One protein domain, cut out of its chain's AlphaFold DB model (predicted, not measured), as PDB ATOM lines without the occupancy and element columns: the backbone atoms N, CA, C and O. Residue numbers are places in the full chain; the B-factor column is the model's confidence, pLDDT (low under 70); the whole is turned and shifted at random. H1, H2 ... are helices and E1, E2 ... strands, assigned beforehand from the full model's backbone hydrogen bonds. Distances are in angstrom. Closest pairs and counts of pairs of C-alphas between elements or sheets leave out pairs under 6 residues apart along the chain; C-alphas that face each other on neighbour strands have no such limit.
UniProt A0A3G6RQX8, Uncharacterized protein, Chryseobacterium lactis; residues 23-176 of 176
ATOM      1  N   ASN A  23      -0.759  -6.758  90.646       62.50
ATOM      2  CA  ASN A  23       0.686  -6.835  90.648       62.50
ATOM      3  C   ASN A  23       1.092  -7.888  91.681       62.50
ATOM      4  O   ASN A  23       0.804  -7.744  92.872       62.50
ATOM      5  N   VAL A  24       1.719  -8.963  91.220       74.38
ATOM      6  CA  VAL A  24       2.309  -9.965  92.099       74.38
ATOM      7  C   VAL A  24       3.569  -9.345  92.680       74.38
ATOM      8  O   VAL A  24       4.451  -8.946  91.919       74.38
ATOM      9  N   LEU A  25       3.673  -9.280  94.008       80.81
ATOM     10  CA  LEU A  25       4.921  -8.892  94.665       80.81
ATOM     11  C   LEU A  25       5.672 -10.147  95.098       80.81
ATOM     12  O   LEU A  25       5.189 -10.899  95.942       80.81
ATOM     13  N   ALA A  26       6.862 -10.356  94.548       88.06
ATOM     14  CA  ALA A  26       7.809 -11.348  95.031       88.06
ATOM     15  C   ALA A  26       8.957 -10.641  95.755       88.06
ATOM     16  O   ALA A  26       9.566  -9.724  95.206       88.06
ATOM     17  N   ILE A  27       9.243 -11.071  96.981       90.88
ATOM     18  CA  ILE A  27      10.359 -10.581  97.782       90.88
ATOM     19  C   ILE A  27      11.314 -11.740  98.039       90.88
ATOM     20  O   ILE A  27      10.933 -12.748  98.632       90.88
ATOM     21  N   PHE A  28      12.556 -11.570  97.611       94.38
ATOM     22  CA  PHE A  28      13.647 -12.517  97.780       94.38
ATOM     23  C   PHE A  28      14.620 -11.944  98.805       94.38
ATOM     24  O   PHE A  28      15.421 -11.061  98.492       94.38
ATOM     25  N   ASN A  29      14.543 -12.417 100.045       96.19
ATOM     26  CA  ASN A  29      15.478 -11.995 101.074       96.19
ATOM     27  C   ASN A  29      16.687 -12.929 101.067       96.19
ATOM     28  O   ASN A  29      16.594 -14.060 101.536       96.19
ATOM     29  N   LYS A  30      17.822 -12.475 100.533       96.50
ATOM     30  CA  LYS A  30      19.080 -13.237 100.533       96.50
ATOM     31  C   LYS A  30      20.000 -12.859 101.695       96.50
ATOM     32  O   LYS A  30      21.089 -13.415 101.790       96.50
ATOM     33  N   THR A  31      19.549 -11.981 102.587       96.12
ATOM     34  CA  THR A  31      20.314 -11.510 103.746       96.12
ATOM     35  C   THR A  31      20.088 -12.373 104.985       96.12
ATOM     36  O   THR A  31      19.105 -13.119 105.078       96.12
ATOM     37  N   SER A  32      20.975 -12.203 105.961       95.56
ATOM     38  CA  SER A  32      20.870 -12.729 107.323       95.56
ATOM     39  C   SER A  32      19.871 -11.967 108.216       95.56
ATOM     40  O   SER A  32      19.624 -12.374 109.353       95.56
ATOM     41  N   TYR A  33      19.245 -10.901 107.705       96.00
ATOM     42  CA  TYR A  33      18.326 -10.028 108.439       96.00
ATOM     43  C   TYR A  33      16.868 -10.345 108.122       96.00
ATOM     44  O   TYR A  33      16.530 -10.823 107.040       96.00
ATOM     45  N   THR A  34      15.971 -10.049 109.058       96.12
ATOM     46  CA  THR A  34      14.530 -10.061 108.783       96.12
ATOM     47  C   THR A  34      14.157  -8.791 108.030       96.12
ATOM     48  O   THR A  34      14.560  -7.699 108.425       96.12
ATOM     49  N   ILE A  35      13.349  -8.906 106.979       94.44
ATOM     50  CA  ILE A  35      12.786  -7.742 106.290       94.44
ATOM     51  C   ILE A  35      11.416  -7.435 106.871       94.44
ATOM     52  O   ILE A  35      10.537  -8.297 106.878       94.44
ATOM     53  N   GLN A  36      11.225  -6.202 107.327       93.62
ATOM     54  CA  GLN A  36       9.935  -5.696 107.785       93.62
ATOM     55  C   GLN A  36       9.532  -4.501 106.937       93.62
ATOM     56  O   GLN A  36      10.209  -3.476 106.961       93.62
ATOM     57  N   GLY A  37       8.445  -4.613 106.178       91.50
ATOM     58  CA  GLY A  37       8.057  -3.548 105.261       91.50
ATOM     59  C   GLY A  37       6.574  -3.435 104.981       91.50
ATOM     60  O   GLY A  37       5.754  -4.221 105.445       91.50
ATOM     61  N   ARG A  38       6.221  -2.406 104.224       89.25
ATOM     62  CA  ARG A  38       4.842  -2.041 103.901       89.25
ATOM     63  C   ARG A  38       4.752  -1.497 102.490       89.25
ATOM     64  O   ARG A  38       5.684  -0.881 101.983       89.25
ATOM     65  N   MET A  39       3.606  -1.707 101.860       85.56
ATOM     66  CA  MET A  39       3.334  -1.194 100.520       85.56
ATOM     67  C   MET A  39       2.581   0.127 100.615       85.56
ATOM     68  O   MET A  39       1.576   0.190 101.314       85.56
ATOM     69  N   GLY A  40       3.022   1.149  99.893       87.25
ATOM     70  CA  GLY A  40       2.288   2.399  99.708       87.25
ATOM     71  C   GLY A  40       1.648   2.473  98.324       87.25
ATOM     72  O   GLY A  40       2.187   1.942  97.348       87.25
ATOM     73  N   ALA A  41       0.515   3.166  98.226       87.19
ATOM     74  CA  ALA A  41      -0.138   3.470  96.957       87.19
ATOM     75  C   ALA A  41      -0.429   4.971  96.833       87.19
ATOM     76  O   ALA A  41      -0.685   5.641  97.830       87.19
ATOM     77  N   GLY A  42      -0.379   5.507  95.617       88.00
ATOM     78  CA  GLY A  42      -0.567   6.931  95.333       88.00
ATOM     79  C   GLY A  42      -1.371   7.171  94.064       88.00
ATOM     80  O   GLY A  42      -1.484   6.291  93.209       88.00
ATOM     81  N   ASN A  43      -1.958   8.361  93.940       88.50
ATOM     82  CA  ASN A  43      -2.636   8.768  92.713       88.50
ATOM     83  C   ASN A  43      -1.605   8.870  91.575       88.50
ATOM     84  O   ASN A  43      -0.626   9.603  91.721       88.50
ATOM     85  N   PRO A  44      -1.807   8.182  90.438       86.31
ATOM     86  CA  PRO A  44      -0.851   8.211  89.343       86.31
ATOM     87  C   PRO A  44      -0.818   9.529  88.560       86.31
ATOM     88  O   PRO A  44       0.052   9.711  87.713       86.31
ATOM     89  N   ASN A  45      -1.762  10.435  88.809       88.06
ATOM     90  CA  ASN A  45      -1.888  11.698  88.089       88.06
ATOM     91  C   ASN A  45      -1.497  12.880  88.985       88.06
ATOM     92  O   ASN A  45      -1.838  12.861  90.172       88.06
ATOM     93  N   PRO A  46      -0.882  13.949  88.435       84.56
ATOM     94  CA  PRO A  46      -0.656  15.196  89.163       84.56
ATOM     95  C   PRO A  46      -1.937  15.679  89.875       84.56
ATOM     96  O   PRO A  46      -3.008  15.654  89.265       84.56
ATOM     97  N   PRO A  47      -1.866  16.114  91.148       87.56
ATOM     98  CA  PRO A  47      -0.660  16.411  91.933       87.56
ATOM     99  C   PRO A  47      -0.027  15.197  92.649       87.56
ATOM    100  O   PRO A  47       0.754  15.391  93.574       87.56
ATOM    101  N   TYR A  48      -0.357  13.968  92.245       88.00
ATOM    102  CA  TYR A  48       0.080  12.693  92.834       88.00
ATOM    103  C   TYR A  48      -0.464  12.408  94.238       88.00
ATOM    104  O   TYR A  48      -0.002  11.513  94.930       88.00
ATOM    105  N   TYR A  49      -1.513  13.123  94.641       88.94
ATOM    106  CA  TYR A  49      -2.290  12.856  95.852       88.94
ATOM    107  C   TYR A  49      -3.733  12.488  95.474       88.94
ATOM    108  O   TYR A  49      -4.214  12.908  94.415       88.94
ATOM    109  N   PRO A  50      -4.459  11.726  96.305       91.00
ATOM    110  CA  PRO A  50      -4.067  11.209  97.619       91.00
ATOM    111  C   PRO A  50      -3.050  10.056  97.564       91.00
ATOM    112  O   PRO A  50      -2.969   9.324  96.580       91.00
ATOM    113  N   PHE A  51      -2.310   9.898  98.658       90.31
ATOM    114  CA  PHE A  51      -1.496   8.728  98.977       90.31
ATOM    115  C   PHE A  51      -2.168   7.925 100.086       90.31
ATOM    116  O   PHE A  51      -2.789   8.499 100.979       90.31
ATOM    117  N   VAL A  52      -2.030   6.605 100.051       91.00
ATOM    118  CA  VAL A  52      -2.489   5.702 101.105       91.00
ATOM    119  C   VAL A  52      -1.355   4.804 101.553       91.00
ATOM    120  O   VAL A  52      -0.652   4.192 100.744       91.00
ATOM    121  N   ILE A  53      -1.176   4.748 102.865       91.50
ATOM    122  CA  ILE A  53      -0.110   4.000 103.519       91.50
ATOM    123  C   ILE A  53      -0.767   3.136 104.600       91.50
ATOM    124  O   ILE A  53      -1.540   3.662 105.401       91.50
ATOM    125  N   PRO A  54      -0.517   1.820 104.651       90.06
ATOM    126  CA  PRO A  54      -1.001   0.986 105.735       90.06
ATOM    127  C   PRO A  54      -0.417   1.479 107.056       90.06
ATOM    128  O   PRO A  54       0.791   1.724 107.161       90.06
ATOM    129  N   VAL A  55      -1.254   1.573 108.086       91.19
ATOM    130  CA  VAL A  55      -0.751   1.720 109.452       91.19
ATOM    131  C   VAL A  55      -0.143   0.378 109.855       91.19
ATOM    132  O   VAL A  55      -0.850  -0.602 110.108       91.19
ATOM    133  N   SER A  56       1.187   0.329 109.847       85.81
ATOM    134  CA  SER A  56       1.955  -0.898 110.037       85.81
ATOM    135  C   SER A  56       2.168  -1.185 111.518       85.81
ATOM    136  O   SER A  56       3.001  -0.569 112.176       85.81
ATOM    137  N   THR A  57       1.410  -2.146 112.034       83.25
ATOM    138  CA  THR A  57       1.532  -2.687 113.393       83.25
ATOM    139  C   THR A  57       1.355  -4.190 113.285       83.25
ATOM    140  O   THR A  57       0.300  -4.612 112.847       83.25
ATOM    141  N   SER A  58       2.347  -5.016 113.631       76.62
ATOM    142  CA  SER A  58       2.205  -6.480 113.502       76.62
ATOM    143  C   SER A  58       0.921  -6.972 114.204       76.62
ATOM    144  O   SER A  58       0.753  -6.665 115.388       76.62
ATOM    145  N   PRO A  59      -0.014  -7.679 113.521       77.19
ATOM    146  CA  PRO A  59       0.079  -8.290 112.180       77.19
ATOM    147  C   PRO A  59      -0.510  -7.462 111.008       77.19
ATOM    148  O   PRO A  59      -0.581  -7.943 109.882       77.19
ATOM    149  N   SER A  60      -0.984  -6.244 111.257       85.00
ATOM    150  CA  SER A  60      -1.560  -5.319 110.276       85.00
ATOM    151  C   SER A  60      -0.515  -4.578 109.442       85.00
ATOM    152  O   SER A  60       0.325  -3.856 109.979       85.00
ATOM    153  N   GLY A  61      -0.622  -4.664 108.115       83.06
ATOM    154  CA  GLY A  61       0.082  -3.793 107.168       83.06
ATOM    155  C   GLY A  61       1.609  -3.867 107.213       83.06
ATOM    156  O   GLY A  61       2.262  -2.966 106.687       83.06
ATOM    157  N   LEU A  62       2.171  -4.898 107.851       89.31
ATOM    158  CA  LEU A  62       3.608  -5.134 107.951       89.31
ATOM    159  C   LEU A  62       3.945  -6.535 107.429       89.31
ATOM    160  O   LEU A  62       3.628  -7.547 108.052       89.31
ATOM    161  N   TYR A  63       4.612  -6.581 106.284       87.50
ATOM    162  CA  TYR A  63       5.171  -7.784 105.693       87.50
ATOM    163  C   TYR A  63       6.468  -8.133 106.409       87.50
ATOM    164  O   TYR A  63       7.409  -7.345 106.399       87.50
ATOM    165  N   THR A  64       6.504  -9.312 107.026       91.12
ATOM    166  CA  THR A  64       7.706  -9.850 107.670       91.12
ATOM    167  C   THR A  64       8.240 -10.998 106.825       91.12
ATOM    168  O   THR A  64       7.562 -12.014 106.678       91.12
ATOM    169  N   ILE A  65       9.434 -10.836 106.259       92.62
ATOM    170  CA  ILE A  65      10.126 -11.876 105.490       92.62
ATOM    171  C   ILE A  65      11.351 -12.322 106.293       92.62
ATOM    172  O   ILE A  65      12.264 -11.516 106.487       92.62
ATOM    173  N   PRO A  66      11.385 -13.576 106.777       94.94
ATOM    174  CA  PRO A  66      12.539 -14.100 107.498       94.94
ATOM    175  C   PRO A  66      13.826 -14.077 106.654       94.94
ATOM    176  O   PRO A  66      13.751 -13.991 105.422       94.94
ATOM    177  N   PRO A  67      15.006 -14.186 107.293       96.19
ATOM    178  CA  PRO A  67      16.282 -14.360 106.603       96.19
ATOM    179  C   PRO A  67      16.241 -15.501 105.582       96.19
ATOM    180  O   PRO A  67      15.565 -16.513 105.799       96.19
ATOM    181  N   HIS A  68      16.968 -15.344 104.475       96.00
ATOM    182  CA  HIS A  68      17.136 -16.369 103.430       96.00
ATOM    183  C   HIS A  68      15.829 -17.001 102.905       96.00
ATOM    184  O   HIS A  68      15.807 -18.172 102.521       96.00
ATOM    185  N   THR A  69      14.733 -16.238 102.901       95.25
ATOM    186  CA  THR A  69      13.398 -16.710 102.518       95.25
ATOM    187  C   THR A  69      12.869 -15.949 101.310       95.25
ATOM    188  O   THR A  69      13.047 -14.736 101.184       95.25
ATOM    189  N   ASP A  70      12.163 -16.678 100.449       92.94
ATOM    190  CA  ASP A  70      11.488 -16.138  99.277       92.94
ATOM    191  C   ASP A  70       9.976 -16.149  99.525       92.94
ATOM    192  O   ASP A  70       9.388 -17.197  99.804       92.94
ATOM    193  N   THR A  71       9.341 -14.984  99.417       89.06
ATOM    194  CA  THR A  71       7.907 -14.812  99.671       89.06
ATOM    195  C   THR A  71       7.225 -14.213  98.455       89.06
ATOM    196  O   THR A  71       7.707 -13.249  97.865       89.06
ATOM    197  N   LYS A  72       6.061 -14.757  98.099       84.44
ATOM    198  CA  LYS A  72       5.231 -14.269  97.000       84.44
ATOM    199  C   LYS A  72       3.860 -13.858  97.521       84.44
ATOM    200  O   LYS A  72       3.222 -14.605  98.258       84.44
ATOM    201  N   PHE A  73       3.396 -12.698  97.080       77.75
ATOM    202  CA  PHE A  73       2.060 -12.182  97.331       77.75
ATOM    203  C   PHE A  73       1.307 -12.141  96.002       77.75
ATOM    204  O   PHE A  73       1.554 -11.278  95.161       77.75
ATOM    205  N   ASP A  74       0.407 -13.109  95.801       66.75
ATOM    206  CA  ASP A  74      -0.354 -13.281  94.551       66.75
ATOM    207  C   ASP A  74      -1.385 -12.171  94.302       66.75
ATOM    208  O   ASP A  74      -1.922 -12.039  93.203       66.75
ATOM    209  N   SER A  75      -1.682 -11.371  95.324       65.00
ATOM    210  CA  SER A  75      -2.495 -10.171  95.184       65.00
ATOM    211  C   SER A  75      -2.103  -9.142  96.233       65.00
ATOM    212  O   SER A  75      -1.757  -9.495  97.361       65.00
ATOM    213  N   LEU A  76      -2.263  -7.866  95.890       64.06
ATOM    214  CA  LEU A  76      -2.220  -6.750  96.837       64.06
ATOM    215  C   LEU A  76      -3.530  -6.644  97.647       64.06
ATOM    216  O   LEU A  76      -3.908  -5.562  98.093       64.06
ATOM    217  N   ASN A  77      -4.271  -7.750  97.798       65.38
ATOM    218  CA  ASN A  77      -5.468  -7.782  98.622       65.38
ATOM    219  C   ASN A  77      -5.062  -7.526 100.076       65.38
ATOM    220  O   ASN A  77      -4.236  -8.235 100.636       65.38
ATOM    221  N   THR A  78      -5.663  -6.504 100.668       70.94
ATOM    222  CA  THR A  78      -5.363  -5.997 102.014       70.94
ATOM    223  C   THR A  78      -6.537  -6.169 102.975       70.94
ATOM    224  O   THR A  78      -6.536  -5.609 104.070       70.94
ATOM    225  N   SER A  79      -7.562  -6.925 102.573       68.31
ATOM    226  CA  SER A  79      -8.712  -7.246 103.422       68.31
ATOM    227  C   SER A  79      -8.297  -7.967 104.709       68.31
ATOM    228  O   SER A  79      -7.215  -8.538 104.801       68.31
ATOM    229  N   GLY A  80      -9.183  -7.997 105.709       62.09
ATOM    230  CA  GLY A  80      -8.931  -8.678 106.989       62.09
ATOM    231  C   GLY A  80      -8.661 -10.188 106.886       62.09
ATOM    232  O   GLY A  80      -8.254 -10.796 107.868       62.09
ATOM    233  N   THR A  81      -8.876 -10.790 105.714       68.31
ATOM    234  CA  THR A  81      -8.571 -12.196 105.407       68.31
ATOM    235  C   THR A  81      -7.313 -12.370 104.549       68.31
ATOM    236  O   THR A  81      -7.019 -13.483 104.120       68.31
ATOM    237  N   ALA A  82      -6.604 -11.286 104.231       74.44
ATOM    238  CA  ALA A  82      -5.340 -11.345 103.509       74.44
ATOM    239  C   ALA A  82      -4.228 -11.955 104.374       74.44
ATOM    240  O   ALA A  82      -4.300 -11.933 105.600       74.44
ATOM    241  N   ILE A  83      -3.167 -12.450 103.722       74.94
ATOM    242  CA  ILE A  83      -1.964 -12.978 104.394       74.94
ATOM    243  C   ILE A  83      -1.370 -11.924 105.339       74.94
ATOM    244  O   ILE A  83      -0.956 -12.245 106.449       74.94
ATOM    245  N   VAL A  84      -1.369 -10.664 104.898       79.75
ATOM    246  CA  VAL A  84      -1.053  -9.499 105.722       79.75
ATOM    247  C   VAL A  84      -2.271  -8.575 105.687       79.75
ATOM    248  O   VAL A  84      -2.431  -7.816 104.727       79.75
ATOM    249  N   PRO A  85      -3.181  -8.668 106.672       83.50
ATOM    250  CA  PRO A  85      -4.372  -7.831 106.697       83.50
ATOM    251  C   PRO A  85      -3.990  -6.364 106.910       83.50
ATOM    252  O   PRO A  85      -2.959  -6.071 107.507       83.50
ATOM    253  N   VAL A  86      -4.819  -5.422 106.465       87.25
ATOM    254  CA  VAL A  86      -4.675  -4.002 106.818       87.25
ATOM    255  C   VAL A  86      -5.928  -3.553 107.549       87.25
ATOM    256  O   VAL A  86      -7.021  -3.580 106.992       87.25
ATOM    257  N   TYR A  87      -5.786  -3.124 108.803       89.69
ATOM    258  CA  TYR A  87      -6.928  -2.655 109.598       89.69
ATOM    259  C   TYR A  87      -7.156  -1.149 109.496       89.69
ATOM    260  O   TYR A  87      -8.288  -0.683 109.648       89.69
ATOM    261  N   GLN A  88      -6.095  -0.388 109.238       91.62
ATOM    262  CA  GLN A  88      -6.127   1.065 109.152       91.62
ATOM    263  C   GLN A  88      -5.210   1.559 108.039       91.62
ATOM    264  O   GLN A  88      -4.140   1.000 107.791       91.62
ATOM    265  N   TRP A  89      -5.633   2.647 107.412       91.25
ATOM    266  CA  TRP A  89      -4.901   3.348 106.372       91.25
ATOM    267  C   TRP A  89      -4.672   4.786 106.798       91.25
ATOM    268  O   TRP A  89      -5.606   5.483 107.195       91.25
ATOM    269  N   GLU A  90      -3.440   5.240 106.666       94.12
ATOM    270  CA  GLU A  90      -3.105   6.649 106.671       94.12
ATOM    271  C   GLU A  90      -3.315   7.203 105.257       94.12
ATOM    272  O   GLU A  90      -2.713   6.727 104.294       94.12
ATOM    273  N   VAL A  91      -4.197   8.192 105.122       94.44
ATOM    274  CA  VAL A  91      -4.480   8.880 103.860       94.44
ATOM    275  C   VAL A  91      -3.790  10.232 103.886       94.44
ATOM    276  O   VAL A  91      -4.138  11.091 104.693       94.44
ATOM    277  N   LEU A  92      -2.835  10.431 102.985       94.12
ATOM    278  CA  LEU A  92      -2.146  11.695 102.768       94.12
ATOM    279  C   LEU A  92      -2.860  12.431 101.636       94.12
ATOM    280  O   LEU A  92      -2.902  11.955 100.506       94.12
ATOM    281  N   SER A  93      -3.415  13.602 101.922       92.44
ATOM    282  CA  SER A  93      -4.055  14.464 100.916       92.44
ATOM    283  C   SER A  93      -3.101  15.517 100.338       92.44
ATOM    284  O   SER A  93      -3.371  16.070  99.274       92.44
ATOM    285  N   ALA A  94      -1.984  15.772 101.026       89.19
ATOM    286  CA  ALA A  94      -0.890  16.662 100.635       89.19
ATOM    287  C   ALA A  94       0.391  16.280 101.426       89.19
ATOM    288  O   ALA A  94       0.269  15.533 102.402       89.19
ATOM    289  N   PRO A  95       1.592  16.812 101.096       84.38
ATOM    290  CA  PRO A  95       2.879  16.412 101.699       84.38
ATOM    291  C   PRO A  95       2.982  16.464 103.234       84.38
ATOM    292  O   PRO A  95       3.916  15.908 103.799       84.38
ATOM    293  N   GLN A  96       2.060  17.146 103.915       87.25
ATOM    294  CA  GLN A  96       2.025  17.265 105.379       87.25
ATOM    295  C   GLN A  96       0.609  17.135 105.954       87.25
ATOM    296  O   GLN A  96       0.370  17.491 107.103       87.25
ATOM    297  N   ASN A  97      -0.353  16.670 105.152       92.31
ATOM    298  CA  ASN A  97      -1.736  16.535 105.591       92.31
ATOM    299  C   ASN A  97      -2.159  15.074 105.508       92.31
ATOM    300  O   ASN A  97      -2.561  14.608 104.435       92.31
ATOM    301  N   SER A  98      -2.055  14.371 106.635       94.00
ATOM    302  CA  SER A  98      -2.448  12.975 106.758       94.00
ATOM    303  C   SER A  98      -3.564  12.771 107.780       94.00
ATOM    304  O   SER A  98      -3.743  13.534 108.730       94.00
ATOM    305  N   THR A  99      -4.381  11.747 107.560       96.50
ATOM    306  CA  THR A  99      -5.414  11.321 108.509       96.50
ATOM    307  C   THR A  99      -5.568   9.813 108.438       96.50
ATOM    308  O   THR A  99      -5.572   9.232 107.355       96.50
ATOM    309  N   THR A 100      -5.700   9.172 109.596       96.12
ATOM    310  CA  THR A 100      -5.892   7.723 109.681       96.12
ATOM    311  C   THR A 100      -7.372   7.369 109.652       96.12
ATOM    312  O   THR A 100      -8.170   7.957 110.381       96.12
ATOM    313  N   TYR A 101      -7.728   6.368 108.852       93.44
ATOM    314  CA  TYR A 101      -9.079   5.829 108.755       93.44
ATOM    315  C   TYR A 101      -9.070   4.301 108.893       93.44
ATOM    316  O   TYR A 101      -8.113   3.649 108.465       93.44
ATOM    317  N   PRO A 102     -10.130   3.696 109.456       91.88
ATOM    318  CA  PRO A 102     -10.282   2.246 109.444       91.88
ATOM    319  C   PRO A 102     -10.492   1.726 108.015       91.88
ATOM    320  O   PRO A 102     -11.011   2.438 107.154       91.88
ATOM    321  N   TYR A 103     -10.121   0.465 107.776       86.69
ATOM    322  CA  TYR A 103     -10.166  -0.189 106.460       86.69
ATOM    323  C   TYR A 103     -11.512  -0.041 105.734       86.69
ATOM    324  O   TYR A 103     -11.555   0.166 104.526       86.69
ATOM    325  N   ASN A 104     -12.617  -0.118 106.477       86.62
ATOM    326  CA  ASN A 104     -13.981  -0.060 105.952       86.62
ATOM    327  C   ASN A 104     -14.571   1.361 105.874       86.62
ATOM    328  O   ASN A 104     -15.755   1.505 105.569       86.62
ATOM    329  N   HIS A 105     -13.797   2.412 106.161       90.50
ATOM    330  CA  HIS A 105     -14.291   3.784 106.054       90.50
ATOM    331  C   HIS A 105     -14.580   4.145 104.581       90.50
ATOM    332  O   HIS A 105     -13.735   3.871 103.727       90.50
ATOM    333  N   PRO A 106     -15.692   4.835 104.253       91.19
ATOM    334  CA  PRO A 106     -16.050   5.161 102.866       91.19
ATOM    335  C   PRO A 106     -14.963   5.907 102.078       91.19
ATOM    336  O   PRO A 106     -14.822   5.718 100.869       91.19
ATOM    337  N   ILE A 107     -14.158   6.730 102.764       91.00
ATOM    338  CA  ILE A 107     -13.027   7.433 102.139       91.00
ATOM    339  C   ILE A 107     -11.989   6.458 101.571       91.00
ATOM    340  O   ILE A 107     -11.442   6.719 100.507       91.00
ATOM    341  N   ILE A 108     -11.755   5.316 102.229       89.50
ATOM    342  CA  ILE A 108     -10.789   4.315 101.776       89.50
ATOM    343  C   ILE A 108     -11.284   3.682 100.490       89.50
ATOM    344  O   ILE A 108     -10.535   3.633  99.524       89.50
ATOM    345  N   SER A 109     -12.560   3.304 100.412       86.00
ATOM    346  CA  SER A 109     -13.137   2.790  99.164       86.00
ATOM    347  C   SER A 109     -13.033   3.804  98.019       86.00
ATOM    348  O   SER A 109     -12.692   3.432  96.902       86.00
ATOM    349  N   SER A 110     -13.269   5.093  98.291       87.44
ATOM    350  CA  SER A 110     -13.125   6.150  97.282       87.44
ATOM    351  C   SER A 110     -11.680   6.328  96.814       87.44
ATOM    352  O   SER A 110     -11.447   6.518  95.623       87.44
ATOM    353  N   VAL A 111     -10.720   6.311  97.739       87.56
ATOM    354  CA  VAL A 111      -9.309   6.559  97.432       87.56
ATOM    355  C   VAL A 111      -8.663   5.337  96.776       87.56
ATOM    356  O   VAL A 111      -7.978   5.483  95.768       87.56
ATOM    357  N   MET A 112      -8.933   4.128  97.276       83.81
ATOM    358  CA  MET A 112      -8.387   2.877  96.731       83.81
ATOM    359  C   MET A 112      -8.754   2.660  95.253       83.81
ATOM    360  O   MET A 112      -7.998   2.021  94.531       83.81
ATOM    361  N   ASN A 113      -9.864   3.239  94.781       82.69
ATOM    362  CA  ASN A 113     -10.287   3.171  93.378       82.69
ATOM    363  C   ASN A 113      -9.441   4.020  92.414       82.69
ATOM    364  O   ASN A 113      -9.522   3.816  91.204       82.69
ATOM    365  N   ILE A 114      -8.684   4.998  92.918       84.19
ATOM    366  CA  ILE A 114      -7.938   5.956  92.084       84.19
ATOM    367  C   ILE A 114      -6.423   5.893  92.287       84.19
ATOM    368  O   ILE A 114      -5.683   6.514  91.527       84.19
ATOM    369  N   VAL A 115      -5.950   5.167  93.299       84.81
ATOM    370  CA  VAL A 115      -4.521   5.002  93.586       84.81
ATOM    371  C   VAL A 115      -3.957   3.753  92.914       84.81
ATOM    372  O   VAL A 115      -4.664   2.783  92.648       84.81
ATOM    373  N   LYS A 116      -2.651   3.773  92.660       80.50
ATOM    374  CA  LYS A 116      -1.864   2.632  92.191       80.50
ATOM    375  C   LYS A 116      -0.715   2.377  93.148       80.50
ATOM    376  O   LYS A 116      -0.304   3.285  93.868       80.50
ATOM    377  N   TRP A 117      -0.196   1.151  93.156       80.75
ATOM    378  CA  TRP A 117       1.018   0.838  93.905       80.75
ATOM    379  C   TRP A 117       2.126   1.828  93.537       80.75
ATOM    380  O   TRP A 117       2.357   2.083  92.357       80.75
ATOM    381  N   ALA A 118       2.761   2.401  94.554       83.25
ATOM    382  CA  ALA A 118       3.772   3.431  94.382       83.25
ATOM    383  C   ALA A 118       5.137   2.968  94.886       83.25
ATOM    384  O   ALA A 118       6.139   3.234  94.232       83.25
ATOM    385  N   TYR A 119       5.188   2.292  96.038       85.94
ATOM    386  CA  TYR A 119       6.446   1.832  96.616       85.94
ATOM    387  C   TYR A 119       6.258   0.699  97.633       85.94
ATOM    388  O   TYR A 119       5.168   0.463  98.159       85.94
ATOM    389  N   TYR A 120       7.362   0.039  97.956       88.00
ATOM    390  CA  TYR A 120       7.570  -0.801  99.122       88.00
ATOM    391  C   TYR A 120       8.648  -0.160 100.008       88.00
ATOM    392  O   TYR A 120       9.750   0.142  99.551       88.00
ATOM    393  N   ASP A 121       8.289   0.095 101.261       90.69
ATOM    394  CA  ASP A 121       9.090   0.787 102.273       90.69
ATOM    395  C   ASP A 121       9.443  -0.218 103.362       90.69
ATOM    396  O   ASP A 121       8.528  -0.798 103.955       90.69
ATOM    397  N   PHE A 122      10.725  -0.483 103.597       92.88
ATOM    398  CA  PHE A 122      11.124  -1.584 104.468       92.88
ATOM    399  C   PHE A 122      12.429  -1.363 105.211       92.88
ATOM    400  O   PHE A 122      13.277  -0.566 104.820       92.88
ATOM    401  N   PHE A 123      12.582  -2.137 106.274       94.56
ATOM    402  CA  PHE A 123      13.738  -2.154 107.145       94.56
ATOM    403  C   PHE A 123      14.387  -3.532 107.147       94.56
ATOM    404  O   PHE A 123      13.686  -4.549 107.086       94.56
ATOM    405  N   THR A 124      15.712  -3.561 107.264       95.38
ATOM    406  CA  THR A 124      16.437  -4.753 107.718       95.38
ATOM    407  C   THR A 124      16.472  -4.746 109.240       95.38
ATOM    408  O   THR A 124      16.775  -3.729 109.866       95.38
ATOM    409  N   VAL A 125      16.122  -5.877 109.842       95.31
ATOM    410  CA  VAL A 125      15.992  -6.034 111.290       95.31
ATOM    411  C   VAL A 125      16.846  -7.210 111.743       95.31
ATOM    412  O   VAL A 125      16.741  -8.307 111.185       95.31
ATOM    413  N   ASP A 126      17.710  -6.983 112.731       94.31
ATOM    414  CA  ASP A 126      18.549  -8.034 113.312       94.31
ATOM    415  C   ASP A 126      17.746  -9.007 114.197       94.31
ATOM    416  O   ASP A 126      16.541  -8.864 114.418       94.31
ATOM    417  N   THR A 127      18.418 -10.030 114.725       93.00
ATOM    418  CA  THR A 127      17.784 -11.043 115.586       93.00
ATOM    419  C   THR A 127      17.283 -10.501 116.929       93.00
ATOM    420  O   THR A 127      16.490 -11.159 117.601       93.00
ATOM    421  N   GLN A 128      17.739  -9.316 117.328       94.06
ATOM    422  CA  GLN A 128      17.393  -8.622 118.562       94.06
ATOM    423  C   GLN A 128      16.230  -7.639 118.346       94.06
ATOM    424  O   GLN A 128      15.715  -7.087 119.319       94.06
ATOM    425  N   GLY A 129      15.790  -7.448 117.099       90.06
ATOM    426  CA  GLY A 129      14.720  -6.525 116.735       90.06
ATOM    427  C   GLY A 129      15.199  -5.105 116.428       90.06
ATOM    428  O   GLY A 129      14.361  -4.214 116.281       90.06
ATOM    429  N   ASN A 130      16.509  -4.867 116.324       94.25
ATOM    430  CA  ASN A 130      17.036  -3.554 115.966       94.25
ATOM    431  C   ASN A 130      16.939  -3.336 114.457       94.25
ATOM    432  O   ASN A 130      17.352  -4.181 113.663       94.25
ATOM    433  N   VAL A 131      16.429  -2.167 114.071       94.56
ATOM    434  CA  VAL A 131      16.462  -1.695 112.685       94.56
ATOM    435  C   VAL A 131      17.891  -1.301 112.336       94.56
ATOM    436  O   VAL A 131      18.470  -0.453 113.016       94.56
ATOM    437  N   ILE A 132      18.437  -1.891 111.274       94.19
ATOM    438  CA  ILE A 132      19.793  -1.590 110.816       94.19
ATOM    439  C   ILE A 132      19.786  -0.602 109.659       94.19
ATOM    440  O   ILE A 132      20.457   0.423 109.729       94.19
ATOM    441  N   ASP A 133      19.006  -0.873 108.617       94.62
ATOM    442  CA  ASP A 133      18.897  -0.008 107.445       94.62
ATOM    443  C   ASP A 133      17.447   0.174 107.007       94.62
ATOM    444  O   ASP A 133      16.558  -0.611 107.348       94.62
ATOM    445  N   HIS A 134      17.224   1.237 106.238       93.12
ATOM    446  CA  HIS A 134      15.937   1.609 105.668       93.12
ATOM    447  C   HIS A 134      16.053   1.720 104.151       93.12
ATOM    448  O   HIS A 134      16.973   2.344 103.626       93.12
ATOM    449  N   PHE A 135      15.094   1.126 103.453       92.00
ATOM    450  CA  PHE A 135      15.044   1.075 102.003       92.00
ATOM    451  C   PHE A 135      13.651   1.461 101.521       92.00
ATOM    452  O   PHE A 135      12.634   1.089 102.115       92.00
ATOM    453  N   ARG A 136      13.598   2.158 100.384       89.19
ATOM    454  CA  ARG A 136      12.353   2.432  99.671       89.19
ATOM    455  C   ARG A 136      12.530   2.194  98.183       89.19
ATOM    456  O   ARG A 136      13.363   2.826  97.537       89.19
ATOM    457  N   MET A 137      11.707   1.298  97.658       87.12
ATOM    458  CA  MET A 137      11.774   0.814  96.281       87.12
ATOM    459  C   MET A 137      10.407   0.991  95.638       87.12
ATOM    460  O   MET A 137       9.401   0.660  96.258       87.12
ATOM    461  N   GLY A 138      10.332   1.521  94.427       81.50
ATOM    462  CA  GLY A 138       9.054   1.975  93.894       81.50
ATOM    463  C   GLY A 138       9.167   2.765  92.608       81.50
ATOM    464  O   GLY A 138      10.266   3.075  92.149       81.50
ATOM    465  N   ASP A 139       8.008   3.099  92.048       79.25
ATOM    466  CA  ASP A 139       7.896   3.932  90.857       79.25
ATOM    467  C   ASP A 139       8.419   5.350  91.169       79.25
ATOM    468  O   ASP A 139       7.807   6.052  91.982       79.25
ATOM    469  N   PRO A 140       9.519   5.805  90.536       77.75
ATOM    470  CA  PRO A 140      10.090   7.126  90.789       77.75
ATOM    471  C   PRO A 140       9.177   8.275  90.336       77.75
ATOM    472  O   PRO A 140       9.355   9.406  90.784       77.75
ATOM    473  N   VAL A 141       8.188   8.028  89.471       80.06
ATOM    474  CA  VAL A 141       7.202   9.048  89.081       80.06
ATOM    475  C   VAL A 141       6.244   9.331  90.236       80.06
ATOM    476  O   VAL A 141       5.915  10.488  90.495       80.06
ATOM    477  N   LEU A 142       5.814   8.286  90.949       78.50
ATOM    478  CA  LEU A 142       4.875   8.410  92.070       78.50
ATOM    479  C   LEU A 142       5.597   8.702  93.379       78.50
ATOM    480  O   LEU A 142       5.144   9.508  94.187       78.50
ATOM    481  N   SER A 143       6.741   8.064  93.585       76.81
ATOM    482  CA  SER A 143       7.580   8.215  94.760       76.81
ATOM    483  C   SER A 143       8.985   8.629  94.321       76.81
ATOM    484  O   SER A 143       9.852   7.770  94.186       76.81
ATOM    485  N   PRO A 144       9.246   9.939  94.132       68.25
ATOM    486  CA  PRO A 144      10.524  10.447  93.612       68.25
ATOM    487  C   PRO A 144      11.770  10.052  94.409       68.25
ATOM    488  O   PRO A 144      12.884  10.166  93.910       68.25
ATOM    489  N   SER A 145      11.598   9.597  95.652       68.81
ATOM    490  CA  SER A 145      12.675   9.077  96.498       68.81
ATOM    491  C   SER A 145      13.015   7.607  96.227       68.81
ATOM    492  O   SER A 145      13.899   7.065  96.882       68.81
ATOM    493  N   SER A 146      12.278   6.935  95.345       74.56
ATOM    494  CA  SER A 146      12.460   5.517  95.045       74.56
ATOM    495  C   SER A 146      13.490   5.341  93.935       74.56
ATOM    496  O   SER A 146      13.456   6.045  92.929       74.56
ATOM    497  N   SER A 147      14.410   4.395  94.116       75.19
ATOM    498  CA  SER A 147      15.433   4.044  93.120       75.19
ATOM    499  C   SER A 147      15.313   2.574  92.723       75.19
ATOM    500  O   SER A 147      14.661   1.790  93.408       75.19
ATOM    501  N   THR A 148      15.919   2.189  91.599       81.88
ATOM    502  CA  THR A 148      15.949   0.786  91.142       81.88
ATOM    503  C   THR A 148      16.905  -0.079  91.953       81.88
ATOM    504  O   THR A 148      16.626  -1.253  92.171       81.88
ATOM    505  N   ILE A 149      17.999   0.519  92.427       88.69
ATOM    506  CA  ILE A 149      19.004  -0.099  93.291       88.69
ATOM    507  C   ILE A 149      19.281   0.869  94.440       88.69
ATOM    508  O   ILE A 149      19.487   2.062  94.200       88.69
ATOM    509  N   VAL A 150      19.283   0.372  95.676       90.19
ATOM    510  CA  VAL A 150      19.573   1.156  96.886       90.19
ATOM    511  C   VAL A 150      20.515   0.362  97.781       90.19
ATOM    512  O   VAL A 150      20.251  -0.797  98.084       90.19
ATOM    513  N   TYR A 151      21.599   0.994  98.218       92.56
ATOM    514  CA  TYR A 151      22.557   0.422  99.165       92.56
ATOM    515  C   TYR A 151      22.218   0.864 100.588       92.56
ATOM    516  O   TYR A 151      21.748   1.988 100.785       92.56
ATOM    517  N   GLY A 152      22.462  -0.011 101.564       91.31
ATOM    518  CA  GLY A 152      22.312   0.306 102.980       91.31
ATOM    519  C   GLY A 152      23.206   1.480 103.369       91.31
ATOM    520  O   GLY A 152      24.354   1.583 102.929       91.31
ATOM    521  N   GLN A 153      22.672   2.384 104.184       90.25
ATOM    522  CA  GLN A 153      23.412   3.545 104.666       90.25
ATOM    523  C   GLN A 153      24.375   3.146 105.792       90.25
ATOM    524  O   GLN A 153      25.504   3.639 105.840       90.25
ATOM    525  N   ASN A 154      23.930   2.261 106.684       91.06
ATOM    526  CA  ASN A 154      24.694   1.775 107.828       91.06
ATOM    527  C   ASN A 154      25.468   0.495 107.488       91.06
ATOM    528  O   ASN A 154      26.586   0.318 107.977       91.06
ATOM    529  N   MET A 155      24.921  -0.362 106.619       89.19
ATOM    530  CA  MET A 155      25.592  -1.555 106.092       89.19
ATOM    531  C   MET A 155      25.653  -1.527 104.557       89.19
ATOM    532  O   MET A 155      24.791  -2.096 103.886       89.19
ATOM    533  N   PRO A 156      26.697  -0.909 103.971       89.44
ATOM    534  CA  PRO A 156      26.843  -0.795 102.516       89.44
ATOM    535  C   PRO A 156      27.000  -2.128 101.771       89.44
ATOM    536  O   PRO A 156      26.903  -2.155 100.545       89.44
ATOM    537  N   ASN A 157      27.272  -3.231 102.478       91.25
ATOM    538  CA  ASN A 157      27.301  -4.572 101.892       91.25
ATOM    539  C   ASN A 157      25.893  -5.144 101.649       91.25
ATOM    540  O   ASN A 157      25.754  -6.106 100.894       91.25
ATOM    541  N   ILE A 158      24.854  -4.534 102.233       93.88
ATOM    542  CA  ILE A 158      23.463  -4.816 101.895       93.88
ATOM    543  C   ILE A 158      23.009  -3.880 100.787       93.88
ATOM    544  O   ILE A 158      23.193  -2.665 100.855       93.88
ATOM    545  N   HIS A 159      22.346  -4.445  99.786       94.00
ATOM    546  CA  HIS A 159      21.641  -3.653  98.791       94.00
ATOM    547  C   HIS A 159      20.332  -4.313  98.393       94.00
ATOM    548  O   HIS A 159      20.168  -5.532  98.452       94.00
ATOM    549  N   ALA A 160      19.387  -3.478  97.997       93.00
ATOM    550  CA  ALA A 160      18.111  -3.884  97.467       93.00
ATOM    551  C   ALA A 160      18.046  -3.511  95.993       93.00
ATOM    552  O   ALA A 160      18.456  -2.416  95.605       93.00
ATOM    553  N   GLU A 161      17.465  -4.393  95.195       91.62
ATOM    554  CA  GLU A 161      17.195  -4.167  93.783       91.62
ATOM    555  C   GLU A 161      15.748  -4.525  93.491       91.62
ATOM    556  O   GLU A 161      15.240  -5.537  93.986       91.62
ATOM    557  N   TRP A 162      15.076  -3.714  92.679       87.75
ATOM    558  CA  TRP A 162      13.729  -4.035  92.231       87.75
ATOM    559  C   TRP A 162      13.588  -3.932  90.719       87.75
ATOM    560  O   TRP A 162      14.185  -3.077  90.062       87.75
ATOM    561  N   VAL A 163      12.765  -4.822  90.173       84.25
ATOM    562  CA  VAL A 163      12.406  -4.852  88.758       84.25
ATOM    563  C   VAL A 163      10.900  -5.024  88.652       84.25
ATOM    564  O   VAL A 163      10.316  -5.900  89.292       84.25
ATOM    565  N   GLN A 164      10.280  -4.211  87.804       78.44
ATOM    566  CA  GLN A 164       8.898  -4.398  87.392       78.44
ATOM    567  C   GLN A 164       8.851  -4.900  85.953       78.44
ATOM    568  O   GLN A 164       9.402  -4.275  85.046       78.44
ATOM    569  N   TYR A 165       8.161  -6.014  85.741       71.94
ATOM    570  CA  TYR A 165       7.866  -6.541  84.417       71.94
ATOM    571  C   TYR A 165       6.368  -6.808  84.307       71.94
ATOM    572  O   TYR A 165       5.854  -7.735  84.929       71.94
ATOM    573  N   ALA A 166       5.668  -5.989  83.516       73.81
ATOM    574  CA  ALA A 166       4.207  -6.007  83.424       73.81
ATOM    575  C   ALA A 166       3.557  -5.952  84.828       73.81
ATOM    576  O   ALA A 166       3.806  -5.003  85.575       73.81
ATOM    577  N   ASP A 167       2.781  -6.977  85.191       72.75
ATOM    578  CA  ASP A 167       2.093  -7.100  86.482       72.75
ATOM    579  C   ASP A 167       2.920  -7.878  87.531       72.75
ATOM    580  O   ASP A 167       2.381  -8.449  88.478       72.75
ATOM    581  N   PHE A 168       4.239  -7.966  87.367       76.31
ATOM    582  CA  PHE A 168       5.128  -8.637  88.314       76.31
ATOM    583  C   PHE A 168       6.159  -7.657  88.864       76.31
ATOM    584  O   PHE A 168       6.865  -6.993  88.104       76.31
ATOM    585  N   ILE A 169       6.256  -7.592  90.189       81.00
ATOM    586  CA  ILE A 169       7.250  -6.810  90.915       81.00
ATOM    587  C   ILE A 169       8.162  -7.795  91.643       81.00
ATOM    588  O   ILE A 169       7.713  -8.537  92.518       81.00
ATOM    589  N   ALA A 170       9.440  -7.792  91.282       88.31
ATOM    590  CA  ALA A 170      10.482  -8.556  91.951       88.31
ATOM    591  C   ALA A 170      11.323  -7.605  92.795       88.31
ATOM    592  O   ALA A 170      11.885  -6.655  92.254       88.31
ATOM    593  N   LEU A 171      11.423  -7.868  94.092       90.38
ATOM    594  CA  LEU A 171      12.337  -7.189  95.000       90.38
ATOM    595  C   LEU A 171      13.324  -8.218  95.540       90.38
ATOM    596  O   LEU A 171      12.915  -9.169  96.204       90.38
ATOM    597  N   THR A 172      14.611  -8.010  95.301       93.88
ATOM    598  CA  THR A 172      15.665  -8.849  95.869       93.88
ATOM    599  C   THR A 172      16.526  -8.015  96.798       93.88
ATOM    600  O   THR A 172      16.931  -6.909  96.446       93.88
ATOM    601  N   ILE A 173      16.794  -8.540  97.991       94.69
ATOM    602  CA  ILE A 173      17.696  -7.931  98.964       94.69
ATOM    603  C   ILE A 173      18.893  -8.857  99.117       94.69
ATOM    604  O   ILE A 173      18.727 -10.033  99.445       94.69
ATOM    605  N   TYR A 174      20.080  -8.324  98.873       94.81
ATOM    606  CA  TYR A 174      21.344  -9.045  98.883       94.81
ATOM    607  C   TYR A 174      22.212  -8.600 100.051       94.81
ATOM    608  O   TYR A 174      22.141  -7.454 100.492       94.81
ATOM    609  N   GLU A 175      23.063  -9.512 100.503       93.19
ATOM    610  CA  GLU A 175      24.148  -9.269 101.445       93.19
ATOM    611  C   GLU A 175      25.412  -9.852 100.806       93.19
ATOM    612  O   GLU A 175      25.462 -11.055 100.537       93.19
ATOM    613  N   ASN A 176      26.365  -8.979 100.481       83.69
ATOM    614  CA  ASN A 176      27.650  -9.341  99.875       83.69
ATOM    615  C   ASN A 176      28.725  -9.595 100.936       83.69
ATOM    616  O   ASN A 176      28.716  -8.885 101.972       83.69
TER     617      ASN A 176
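What this domain is: This is residues 23 to 176 of the 176 residues of an uncharacterized protein of Chryseobacterium lactis (UniProt A0A3G6RQX8). What shape does the backbone make? It is a sandwich of two sheets only partly face to face, their strands crossed at 38 degrees: a larger, twisted sheet of E2, E3, E4, E6, E7, E8 and E9, and a smaller one of E5, E1, E12, E11 and E10. At one end the larger sheet runs on past the smaller with E6 and E7, and the short helix H1 packs on that part. What is it made of, and how large is it? The printed part has 154 residues, mostly strand by class, with named elements in the order E1 to E7, H1, E8 to E12; the larger sheet is branched and antiparallel, the smaller one, in the order E5, E1, E12, E11, E10, mixed. It is compact, with a radius of gyration of the C-alphas of 15.1 A and spans of 45 by 31 by 30 A.

Where its parts are: Where are the strands of the larger sheet? They are E2, residues 34 to 42, 26.4 A long; E3, 51 to 54; E4, 63 to 65; E6, 88 to 94, 18.5 A; E7, 97 to 102, 17.1 A; E8, 116 to 125, 27.5 A; and E9, 131 to 138, 20.5 A. C-alpha 116, where E8 begins, is at (-1.864, 2.632, 92.191). Where are those of the smaller sheet? They are E1, residues 24 to 29, 16.1 A long; E5, 70 to 73; E10, 149 to 151; E11, 158 to 165, 23.5 A; and E12, 168 to 175, 23.1 A. E1 begins with C-alpha 24 at (2.309, -9.965, 92.099), and E12 ends with C-alpha 175 at (24.148, -9.269, 101.445). Where is the helix? H1 is residues 106 to 112, 10.1 A long.

How they stand to each other: How does the larger sheet branch? E2 has E3 beside residues 40 to 42 and E4 beside residues 34 to 37 on one side, with N 41 and O 52 at 3.0 A and N 35 and O 65 at 2.9 A, and E8 on the other side, with N 38 and O 121 at 2.8 A. The hairpin E8 and E9 has N 122 and O 135 at 2.9 A; E3 and E6 have N 53 and O 90 at 2.9 A, and the hairpin E6 and E7 has N 91 and O 99 at 2.8 A. How is the smaller sheet joined? E1 and E12 are parallel at 8 degrees, with N 28 and O 171 at 2.8 A, and E5 and E1 are antiparallel, with N 27 and O 71 at 2.8 A. E10, E11 and E12 form a meander, each strand the antiparallel neighbour of the one before, with N 150 and O 160 at 2.9 A and N 170 and O 163 at 2.9 A. Where do the sheets come near each other? The closest C-alphas of E9 and E11, Met 137 and Trp 162, are 6.6 A apart, and those of E1 and E4, Asn 29 and Ile 65, 6.9 A. How does H1 stand? It is on the larger sheet at a height of 8.7 A, only just over E6 with 3 of its 7 C-alphas, and runs across the strands at 68 degrees to E6 on the local plane; the closest C-alphas of H1 and E7 are Ile 108 and Tyr 101, 7.3 A. Every O i to N i+4 pair of H1 is within hydrogen-bond range.

The domain as a whole: How far does it reach? The two C-alphas farthest apart, those of Pro 106 and Asn 176, are 46.1 A apart. Is the backbone whole, and which link is long? The printed part has no cut, and the long link is E5 to E6, residues 74 to 87. Where is confidence low? The mean pLDDT of the printed part is 86.7; residues 23, 74 to 77, 79 to 81 and 144 to 145 are under 70.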